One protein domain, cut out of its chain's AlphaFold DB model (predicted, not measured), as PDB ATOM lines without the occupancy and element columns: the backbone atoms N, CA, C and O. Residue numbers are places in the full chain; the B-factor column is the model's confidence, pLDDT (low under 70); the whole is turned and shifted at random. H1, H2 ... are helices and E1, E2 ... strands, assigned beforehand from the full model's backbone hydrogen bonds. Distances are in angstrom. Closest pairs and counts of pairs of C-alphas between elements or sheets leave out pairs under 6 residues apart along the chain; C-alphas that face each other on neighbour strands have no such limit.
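This is residues 8 to 80 of the 1002 residues of the protein "Hypothetical protein" of Adineta steineri (UniProt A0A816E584). A small four-stranded sheet curls like part of a barrel, and the long helix H1 packs on one face with its residues 33 to 37; residues 23 to 30, of which 25 to 30 belong to H1, stand free. Short H2 is on the opposite face, and after E4 the printed part folds back to short H3 near E3. The 73 printed residues include three named helices and four named strands, ordered E1, H1, E2, E3, H2, E4, H3, a mixed class; the antiparallel sheet runs E1, E4, E3, E2. It is only just compact, close to loose, with a radius of gyration of the C-alphas of 13.2 A, spanning 39 by 26 by 21 A.

Start at edge strand E1, residues 8 to 11; its antiparallel neighbour is E4, residues 60 to 65, with N 8 and O 63 within hydrogen-bond range at 2.9 A. Next find E3, residues 44 to 50, antiparallel to E4, with N 47 and O 64 at 2.9 A. E3 forms a hairpin with E2, residues 39 to 41, with N 39 and O 46 at 2.9 A. H1, residues 25 to 37, is on the sheet; its closest C-alphas to E3 are Met 35 and Tyr 48, 5.3 A. H2, residues 53 to 57, is on the opposite face, at a height of 4.7 A. H3, residues 75 to 78, is only just not on the sheet, with 4 pairs of C-alphas within 10 A. Every O i to N i+4 pair is within hydrogen-bond range in H1 and H2; H3 is too short for one.

Find C-alpha 8 at (-40.256, 28.265, 43.871), where E1 begins. From C-alpha 25 at (-52.564, 6.262, 44.672), H1 runs 17.9 A. E3 measures 18.0 A and E4 16.8 A; H3 ends at C-alpha 78, (-53.133, 36.127, 55.841).

The C-alphas farthest apart, Asp 16 and Asp 69, are 40.0 A apart. The printed part has no cut; the link E1 to H1 is long, and residues 22 to 23 within it have pLDDT under 70.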
ATOM      1  N   LEU A   8     -40.578  29.373  44.764       94.19
ATOM      2  CA  LEU A   8     -40.256  28.265  43.871       94.19
ATOM      3  C   LEU A   8     -41.525  27.811  43.139       94.19
ATOM      4  O   LEU A   8     -42.463  27.319  43.768       94.19
ATOM      5  N   LEU A   9     -41.550  27.943  41.810       93.31
ATOM      6  CA  LEU A   9     -42.599  27.368  40.963       93.31
ATOM      7  C   LEU A   9     -42.223  25.929  40.588       93.31
ATOM      8  O   LEU A   9     -41.266  25.692  39.853       93.31
ATOM      9  N   VAL A  10     -42.992  24.963  41.085       92.25
ATOM     10  CA  VAL A  10     -42.754  23.526  40.898       92.25
ATOM     11  C   VAL A  10     -43.781  22.960  39.927       92.25
ATOM     12  O   VAL A  10     -44.978  23.029  40.195       92.25
ATOM     13  N   HIS A  11     -43.326  22.354  38.827       90.94
ATOM     14  CA  HIS A  11     -44.187  21.612  37.900       90.94
ATOM     15  C   HIS A  11     -44.049  20.101  38.098       90.94
ATOM     16  O   HIS A  11     -43.001  19.526  37.817       90.94
ATOM     17  N   PHE A  12     -45.135  19.435  38.492       87.56
ATOM     18  CA  PHE A  12     -45.180  17.974  38.559       87.56
ATOM     19  C   PHE A  12     -45.504  17.386  37.177       87.56
ATOM     20  O   PHE A  12     -46.641  17.438  36.698       87.56
ATOM     21  N   ARG A  13     -44.478  16.845  36.518       86.44
ATOM     22  CA  ARG A  13     -44.543  16.268  35.167       86.44
ATOM     23  C   ARG A  13     -44.341  14.749  35.188       86.44
ATOM     24  O   ARG A  13     -43.964  14.174  36.204       86.44
ATOM     25  N   ASP A  14     -44.674  14.123  34.067       79.81
ATOM     26  CA  ASP A  14     -44.332  12.738  33.737       79.81
ATOM     27  C   ASP A  14     -42.858  12.643  33.279       79.81
ATOM     28  O   ASP A  14     -42.243  13.672  32.992       79.81
ATOM     29  N   GLU A  15     -42.291  11.438  33.161       79.19
ATOM     30  CA  GLU A  15     -40.864  11.254  32.805       79.19
ATOM     31  C   GLU A  15     -40.502  11.832  31.422       79.19
ATOM     32  O   GLU A  15     -39.378  12.277  31.198       79.19
ATOM     33  N   ASP A  16     -41.469  11.904  30.500       77.38
ATOM     34  CA  ASP A  16     -41.313  12.539  29.184       77.38
ATOM     35  C   ASP A  16     -41.673  14.041  29.166       77.38
ATOM     36  O   ASP A  16     -41.998  14.608  28.116       77.38
ATOM     37  N   ASN A  17     -41.620  14.687  30.337       74.44
ATOM     38  CA  ASN A  17     -41.986  16.079  30.618       74.44
ATOM     39  C   ASN A  17     -43.445  16.466  30.304       74.44
ATOM     40  O   ASN A  17     -43.816  17.640  30.416       74.44
ATOM     41  N   ARG A  18     -44.328  15.520  29.955       73.94
ATOM     42  CA  ARG A  18     -45.756  15.826  29.768       73.94
ATOM     43  C   ARG A  18     -46.454  16.119  31.094       73.94
ATOM     44  O   ARG A  18     -45.969  15.832  32.183       73.94
ATOM     45  N   ARG A  19     -47.649  16.708  31.003       74.44
ATOM     46  CA  ARG A  19     -48.552  16.883  32.146       74.44
ATOM     47  C   ARG A  19     -48.880  15.522  32.781       74.44
ATOM     48  O   ARG A  19     -49.507  14.680  32.136       74.44
ATOM     49  N   LEU A  20     -48.502  15.368  34.050       76.75
ATOM     50  CA  LEU A  20     -48.664  14.149  34.840       76.75
ATOM     51  C   LEU A  20     -50.135  13.702  34.923       76.75
ATOM     52  O   LEU A  20     -51.027  14.490  35.250       76.75
ATOM     53  N   ARG A  21     -50.398  12.417  34.657       70.06
ATOM     54  CA  ARG A  21     -51.749  11.828  34.700       70.06
ATOM     55  C   ARG A  21     -52.009  11.140  36.040       70.06
ATOM     56  O   ARG A  21     -51.831   9.933  36.179       70.06
ATOM     57  N   VAL A  22     -52.455  11.906  37.035       66.12
ATOM     58  CA  VAL A  22     -52.603  11.421  38.420       66.12
ATOM     59  C   VAL A  22     -53.830  10.507  38.608       66.12
ATOM     60  O   VAL A  22     -54.881  10.923  39.097       66.12
ATOM     61  N   SER A  23     -53.687   9.234  38.234       64.75
ATOM     62  CA  SER A  23     -54.640   8.149  38.526       64.75
ATOM     63  C   SER A  23     -54.199   7.240  39.683       64.75
ATOM     64  O   SER A  23     -55.044   6.711  40.399       64.75
ATOM     65  N   ASN A  24     -52.889   7.059  39.870       73.56
ATOM     66  CA  ASN A  24     -52.304   6.101  40.812       73.56
ATOM     67  C   ASN A  24     -52.209   6.681  42.241       73.56
ATOM     68  O   ASN A  24     -51.740   7.806  42.439       73.56
ATOM     69  N   SER A  25     -52.612   5.898  43.247       80.88
ATOM     70  CA  SER A  25     -52.564   6.262  44.672       80.88
ATOM     71  C   SER A  25     -51.147   6.549  45.181       80.88
ATOM     72  O   SER A  25     -50.960   7.481  45.960       80.88
ATOM     73  N   SER A  26     -50.131   5.830  44.694       84.69
ATOM     74  CA  SER A  26     -48.731   6.072  45.070       84.69
ATOM     75  C   SER A  26     -48.204   7.409  44.534       84.69
ATOM     76  O   SER A  26     -47.441   8.085  45.221       84.69
ATOM     77  N   ILE A  27     -48.663   7.843  43.353       84.56
ATOM     78  CA  ILE A  27     -48.356   9.172  42.799       84.56
ATOM     79  C   ILE A  27     -49.064  10.250  43.628       84.56
ATOM     80  O   ILE A  27     -48.416  11.200  44.059       84.56
ATOM     81  N   LYS A  28     -50.358  10.072  43.940       84.81
ATOM     82  CA  LYS A  28     -51.092  10.975  44.849       84.81
ATOM     83  C   LYS A  28     -50.390  11.136  46.201       84.81
ATOM     84  O   LYS A  28     -50.266  12.258  46.680       84.81
ATOM     85  N   HIS A  29     -49.896  10.045  46.786       87.50
ATOM     86  CA  HIS A  29     -49.173  10.078  48.056       87.50
ATOM     87  C   HIS A  29     -47.854  10.864  47.958       87.50
ATOM     88  O   HIS A  29     -47.618  11.744  48.780       87.50
ATOM     89  N   ARG A  30     -47.034  10.639  46.918       88.06
ATOM     90  CA  ARG A  30     -45.799  11.424  46.693       88.06
ATOM     91  C   ARG A  30     -46.087  12.922  46.539       88.06
ATOM     92  O   ARG A  30     -45.399  13.734  47.152       88.06
ATOM     93  N   LEU A  31     -47.126  13.282  45.778       88.62
ATOM     94  CA  LEU A  31     -47.552  14.674  45.589       88.62
ATOM     95  C   LEU A  31     -48.042  15.303  46.903       88.62
ATOM     96  O   LEU A  31     -47.600  16.395  47.252       88.62
ATOM     97  N   LYS A  32     -48.883  14.594  47.673       90.62
ATOM     98  CA  LYS A  32     -49.326  15.034  49.006       90.62
ATOM     99  C   LYS A  32     -48.136  15.280  49.936       90.62
ATOM    100  O   LYS A  32     -48.060  16.344  50.542       90.62
ATOM    101  N   ASN A  33     -47.191  14.342  50.015       91.19
ATOM    102  CA  ASN A  33     -46.026  14.463  50.893       91.19
ATOM    103  C   ASN A  33     -45.158  15.674  50.515       91.19
ATOM    104  O   ASN A  33     -44.789  16.443  51.397       91.19
ATOM    105  N   ALA A  34     -44.890  15.891  49.221       91.38
ATOM    106  CA  ALA A  34     -44.133  17.054  48.752       91.38
ATOM    107  C   ALA A  34     -44.846  18.384  49.067       91.38
ATOM    108  O   ALA A  34     -44.210  19.338  49.502       91.38
ATOM    109  N   MET A  35     -46.171  18.455  48.898       90.69
ATOM    110  CA  MET A  35     -46.947  19.673  49.178       90.69
ATOM    111  C   MET A  35     -47.145  19.958  50.681       90.69
ATOM    112  O   MET A  35     -47.303  21.122  51.056       90.69
ATOM    113  N   LEU A  36     -47.129  18.934  51.542       91.00
ATOM    114  CA  LEU A  36     -47.220  19.091  53.001       91.00
ATOM    115  C   LEU A  36     -45.871  19.389  53.653       91.00
ATOM    116  O   LEU A  36     -45.740  20.383  54.367       91.00
ATOM    117  N   ASN A  37     -44.880  18.535  53.408       91.06
ATOM    118  CA  ASN A  37     -43.576  18.614  54.065       91.06
ATOM    119  C   ASN A  37     -42.709  19.726  53.451       91.06
ATOM    120  O   ASN A  37     -41.817  20.256  54.110       91.06
ATOM    121  N   GLY A  38     -43.012  20.100  52.204       92.38
ATOM    122  CA  GLY A  38     -42.213  21.001  51.389       92.38
ATOM    123  C   GLY A  38     -41.151  20.266  50.574       92.38
ATOM    124  O   GLY A  38     -41.057  19.037  50.575       92.38
ATOM    125  N   ILE A  39     -40.343  21.052  49.868       94.00
ATOM    126  CA  ILE A  39     -39.179  20.597  49.112       94.00
ATOM    127  C   ILE A  39     -37.951  21.271  49.716       94.00
ATOM    128  O   ILE A  39     -37.882  22.501  49.772       94.00
ATOM    129  N   GLU A  40     -36.986  20.474  50.174       92.94
ATOM    130  CA  GLU A  40     -35.701  21.007  50.614       92.94
ATOM    131  C   GLU A  40     -34.820  21.308  49.396       92.94
ATOM    132  O   GLU A  40     -34.519  20.424  48.594       92.94
ATOM    133  N   LEU A  41     -34.383  22.560  49.273       91.12
ATOM    134  CA  LEU A  41     -33.347  22.977  48.339       91.12
ATOM    135  C   LEU A  41     -32.375  23.899  49.072       91.12
ATOM    136  O   LEU A  41     -32.762  24.930  49.615       91.12
ATOM    137  N   TRP A  42     -31.091  23.544  49.058       87.19
ATOM    138  CA  TRP A  42     -30.004  24.403  49.550       87.19
ATOM    139  C   TRP A  42     -30.155  24.815  51.028       87.19
ATOM    140  O   TRP A  42     -29.879  25.959  51.384       87.19
ATOM    141  N   LYS A  43     -30.576  23.865  51.881       87.12
ATOM    142  CA  LYS A  43     -30.881  24.040  53.317       87.12
ATOM    143  C   LYS A  43     -32.079  24.961  53.622       87.12
ATOM    144  O   LYS A  43     -32.266  25.355  54.770       87.12
ATOM    145  N   LYS A  44     -32.893  25.293  52.613       90.12
ATOM    146  CA  LYS A  44     -34.190  25.976  52.741       90.12
ATOM    147  C   LYS A  44     -35.321  24.995  52.444       90.12
ATOM    148  O   LYS A  44     -35.209  24.201  51.509       90.12
ATOM    149  N   THR A  45     -36.423  25.080  53.187       92.69
ATOM    150  CA  THR A  45     -37.581  24.181  53.026       92.69
ATOM    151  C   THR A  45     -38.761  24.953  52.458       92.69
ATOM    152  O   THR A  45     -39.532  25.575  53.190       92.69
ATOM    153  N   PHE A  46     -38.912  24.892  51.138       95.12
ATOM    154  CA  PHE A  46     -39.971  25.581  50.414       95.12
ATOM    155  C   PHE A  46     -41.300  24.836  50.624       95.12
ATOM    156  O   PHE A  46     -41.411  23.670  50.251       95.12
ATOM    157  N   LYS A  47     -42.316  25.482  51.211       93.56
ATOM    158  CA  LYS A  47     -43.634  24.888  51.539       93.56
ATOM    159  C   LYS A  47     -44.743  25.433  50.638       93.56
ATOM    160  O   LYS A  47     -44.707  26.599  50.260       93.56
ATOM    161  N   TYR A  48     -45.739  24.613  50.290       94.31
ATOM    162  CA  TYR A  48     -46.791  25.009  49.342       94.31
ATOM    163  C   TYR A  48     -47.637  26.183  49.863       94.31
ATOM    164  O   TYR A  48     -48.323  26.042  50.882       94.31
ATOM    165  N   ILE A  49     -47.642  27.300  49.124       93.56
ATOM    166  CA  ILE A  49     -48.425  28.506  49.434       93.56
ATOM    167  C   ILE A  49     -49.713  28.589  48.602       93.56
ATOM    168  O   ILE A  49     -50.796  28.672  49.188       93.56
ATOM    169  N   GLY A  50     -49.631  28.492  47.271       92.88
ATOM    170  CA  GLY A  50     -50.768  28.715  46.373       92.88
ATOM    171  C   GLY A  50     -50.491  28.367  44.906       92.88
ATOM    172  O   GLY A  50     -49.376  28.015  44.528       92.88
ATOM    173  N   ALA A  51     -51.528  28.438  44.072       90.62
ATOM    174  CA  ALA A  51     -51.445  28.274  42.620       90.62
ATOM    175  C   ALA A  51     -52.693  28.865  41.953       90.62
ATOM    176  O   ALA A  51     -53.806  28.663  42.444       90.62
ATOM    177  N   SER A  52     -52.545  29.547  40.816       88.38
ATOM    178  CA  SER A  52     -53.705  29.967  40.023       88.38
ATOM    179  C   SER A  52     -54.357  28.782  39.308       88.38
ATOM    180  O   SER A  52     -53.725  27.763  39.028       88.38
ATOM    181  N   THR A  53     -55.635  28.910  38.940       81.50
ATOM    182  CA  THR A  53     -56.374  27.849  38.230       81.50
ATOM    183  C   THR A  53     -55.727  27.466  36.889       81.50
ATOM    184  O   THR A  53     -55.904  26.341  36.423       81.50
ATOM    185  N   GLY A  54     -54.956  28.370  36.271       79.81
ATOM    186  CA  GLY A  54     -54.119  28.071  35.104       79.81
ATOM    187  C   GLY A  54     -52.912  27.197  35.458       79.81
ATOM    188  O   GLY A  54     -52.721  26.143  34.853       79.81
ATOM    189  N   GLN A  55     -52.153  27.568  36.491       86.62
ATOM    190  CA  GLN A  55     -51.008  26.785  36.976       86.62
ATOM    191  C   GLN A  55     -51.434  25.391  37.456       86.62
ATOM    192  O   GLN A  55     -50.833  24.406  37.039       86.62
ATOM    193  N   MET A  56     -52.541  25.271  38.202       83.50
ATOM    194  CA  MET A  56     -53.090  23.971  38.617       83.50
ATOM    195  C   MET A  56     -53.484  23.083  37.425       83.50
ATOM    196  O   MET A  56     -53.300  21.866  37.472       83.50
ATOM    197  N   LYS A  57     -53.983  23.667  36.320       78.44
ATOM    198  CA  LYS A  57     -54.210  22.923  35.066       78.44
ATOM    199  C   LYS A  57     -52.894  22.429  34.454       78.44
ATOM    200  O   LYS A  57     -52.899  21.359  33.865       78.44
ATOM    201  N   GLU A  58     -51.778  23.122  34.641       79.56
ATOM    202  CA  GLU A  58     -50.445  22.705  34.177       79.56
ATOM    203  C   GLU A  58     -49.573  22.026  35.250       79.56
ATOM    204  O   GLU A  58     -48.351  21.937  35.110       79.56
ATOM    205  N   MET A  59     -50.204  21.509  36.315       85.69
ATOM    206  CA  MET A  59     -49.541  20.854  37.452       85.69
ATOM    207  C   MET A  59     -48.417  21.709  38.078       85.69
ATOM    208  O   MET A  59     -47.468  21.164  38.642       85.69
ATOM    209  N   GLY A  60     -48.514  23.034  37.938       90.06
ATOM    210  CA  GLY A  60     -47.624  24.036  38.512       90.06
ATOM    211  C   GLY A  60     -48.159  24.555  39.844       90.06
ATOM    212  O   GLY A  60     -49.345  24.866  39.950       90.06
ATOM    213  N   PHE A  61     -47.289  24.662  40.846       92.69
ATOM    214  CA  PHE A  61     -47.633  25.126  42.190       92.69
ATOM    215  C   PHE A  61     -46.512  25.990  42.761       92.69
ATOM    216  O   PHE A  61     -45.337  25.662  42.586       92.69
ATOM    217  N   TRP A  62     -46.864  27.061  43.470       94.81
ATOM    218  CA  TRP A  62     -45.893  27.902  44.158       94.81
ATOM    219  C   TRP A  62     -45.638  27.402  45.576       94.81
ATOM    220  O   TRP A  62     -46.558  27.118  46.351       94.81
ATOM    221  N   PHE A  63     -44.359  27.341  45.912       95.38
ATOM    222  CA  PHE A  63     -43.839  27.059  47.238       95.38
ATOM    223  C   PHE A  63     -43.027  28.266  47.729       95.38
ATOM    224  O   PHE A  63     -42.458  28.994  46.913       95.38
ATOM    225  N   ILE A  64     -42.972  28.475  49.045       94.31
ATOM    226  CA  ILE A  64     -42.253  29.584  49.685       94.31
ATOM    227  C   ILE A  64     -41.299  29.082  50.777       94.31
ATOM    228  O   ILE A  64     -41.667  28.242  51.598       94.31
ATOM    229  N   ASP A  65     -40.077  29.608  50.791       94.44
ATOM    230  CA  ASP A  65     -39.156  29.569  51.928       94.44
ATOM    231  C   ASP A  65     -39.606  30.614  52.959       94.44
ATOM    232  O   ASP A  65     -39.475  31.825  52.738       94.44
ATOM    233  N   LEU A  66     -40.215  30.133  54.047       90.81
ATOM    234  CA  LEU A  66     -40.994  30.961  54.965       90.81
ATOM    235  C   LEU A  66     -40.135  32.096  55.573       90.81
ATOM    236  O   LEU A  66     -39.040  31.831  56.077       90.81
ATOM    237  N   PRO A  67     -40.596  33.359  55.532       89.62
ATOM    238  CA  PRO A  67     -39.949  34.457  56.246       89.62
ATOM    239  C   PRO A  67     -39.864  34.178  57.764       89.62
ATOM    240  O   PRO A  67     -40.843  33.679  58.319       89.62
ATOM    241  N   PRO A  68     -38.730  34.459  58.451       86.12
ATOM    242  CA  PRO A  68     -38.541  34.126  59.875       86.12
ATOM    243  C   PRO A  68     -39.507  34.827  60.843       86.12
ATOM    244  O   PRO A  68     -39.657  34.404  61.985       86.12
ATOM    245  N   ASP A  69     -40.126  35.911  60.386       88.81
ATOM    246  CA  ASP A  69     -41.173  36.692  61.042       88.81
ATOM    247  C   ASP A  69     -42.548  35.995  61.064       88.81
ATOM    248  O   ASP A  69     -43.406  36.365  61.866       88.81
ATOM    249  N   LEU A  70     -42.758  34.967  60.231       90.00
ATOM    250  CA  LEU A  70     -44.017  34.226  60.118       90.00
ATOM    251  C   LEU A  70     -43.890  32.836  60.752       90.00
ATOM    252  O   LEU A  70     -42.903  32.128  60.549       90.00
ATOM    253  N   LYS A  71     -44.909  32.411  61.503       89.00
ATOM    254  CA  LYS A  71     -44.881  31.150  62.259       89.00
ATOM    255  C   LYS A  71     -45.228  29.957  61.375       89.00
ATOM    256  O   LYS A  71     -44.648  28.883  61.536       89.00
ATOM    257  N   ASP A  72     -46.184  30.122  60.458       89.25
ATOM    258  CA  ASP A  72     -46.678  29.031  59.619       89.25
ATOM    259  C   ASP A  72     -47.240  29.463  58.241       89.25
ATOM    260  O   ASP A  72     -47.084  30.593  57.773       89.25
ATOM    261  N   MET A  73     -47.883  28.510  57.554       89.94
ATOM    262  CA  MET A  73     -48.513  28.715  56.245       89.94
ATOM    263  C   MET A  73     -49.903  29.377  56.298       89.94
ATOM    264  O   MET A  73     -50.497  29.587  55.234       89.94
ATOM    265  N   LYS A  74     -50.459  29.666  57.482       88.81
ATOM    266  CA  LYS A  74     -51.617  30.552  57.635       88.81
ATOM    267  C   LYS A  74     -51.135  31.997  57.640       88.81
ATOM    268  O   LYS A  74     -51.575  32.739  56.772       88.81
ATOM    269  N   ASP A  75     -50.155  32.344  58.478       89.50
ATOM    270  CA  ASP A  75     -49.564  33.695  58.533       89.50
ATOM    271  C   ASP A  75     -49.150  34.182  57.125       89.50
ATOM    272  O   ASP A  75     -49.526  35.266  56.676       89.50
ATOM    273  N   ALA A  76     -48.459  33.328  56.356       90.75
ATOM    274  CA  ALA A  76     -48.037  33.632  54.983       90.75
ATOM    275  C   ALA A  76     -49.179  33.757  53.952       90.75
ATOM    276  O   ALA A  76     -48.942  34.250  52.849       90.75
ATOM    277  N   ARG A  77     -50.401  33.317  54.271       91.00
ATOM    278  CA  ARG A  77     -51.604  33.549  53.453       91.00
ATOM    279  C   ARG A  77     -52.432  34.714  53.965       91.00
ATOM    280  O   ARG A  77     -53.002  35.414  53.144       91.00
ATOM    281  N   ASP A  78     -52.459  34.964  55.264       88.31
ATOM    282  CA  ASP A  78     -53.133  36.127  55.841       88.31
ATOM    283  C   ASP A  78     -52.489  37.436  55.337       88.31
ATOM    284  O   ASP A  78     -53.196  38.405  55.071       88.31
ATOM    285  N   LEU A  79     -51.174  37.425  55.059       88.12
ATOM    286  CA  LEU A  79     -50.473  38.491  54.321       88.12
ATOM    287  C   LEU A  79     -50.989  38.740  52.890       88.12
ATOM    288  O   LEU A  79     -50.747  39.813  52.347       88.12
ATOM    289  N   LEU A  80     -51.656  37.770  52.257       88.56
ATOM    290  CA  LEU A  80     -52.291  37.946  50.944       88.56
ATOM    291  C   LEU A  80     -53.725  38.498  51.078       88.56
ATOM    292  O   LEU A  80     -54.270  39.035  50.120       88.56
TER     293      LEU A  80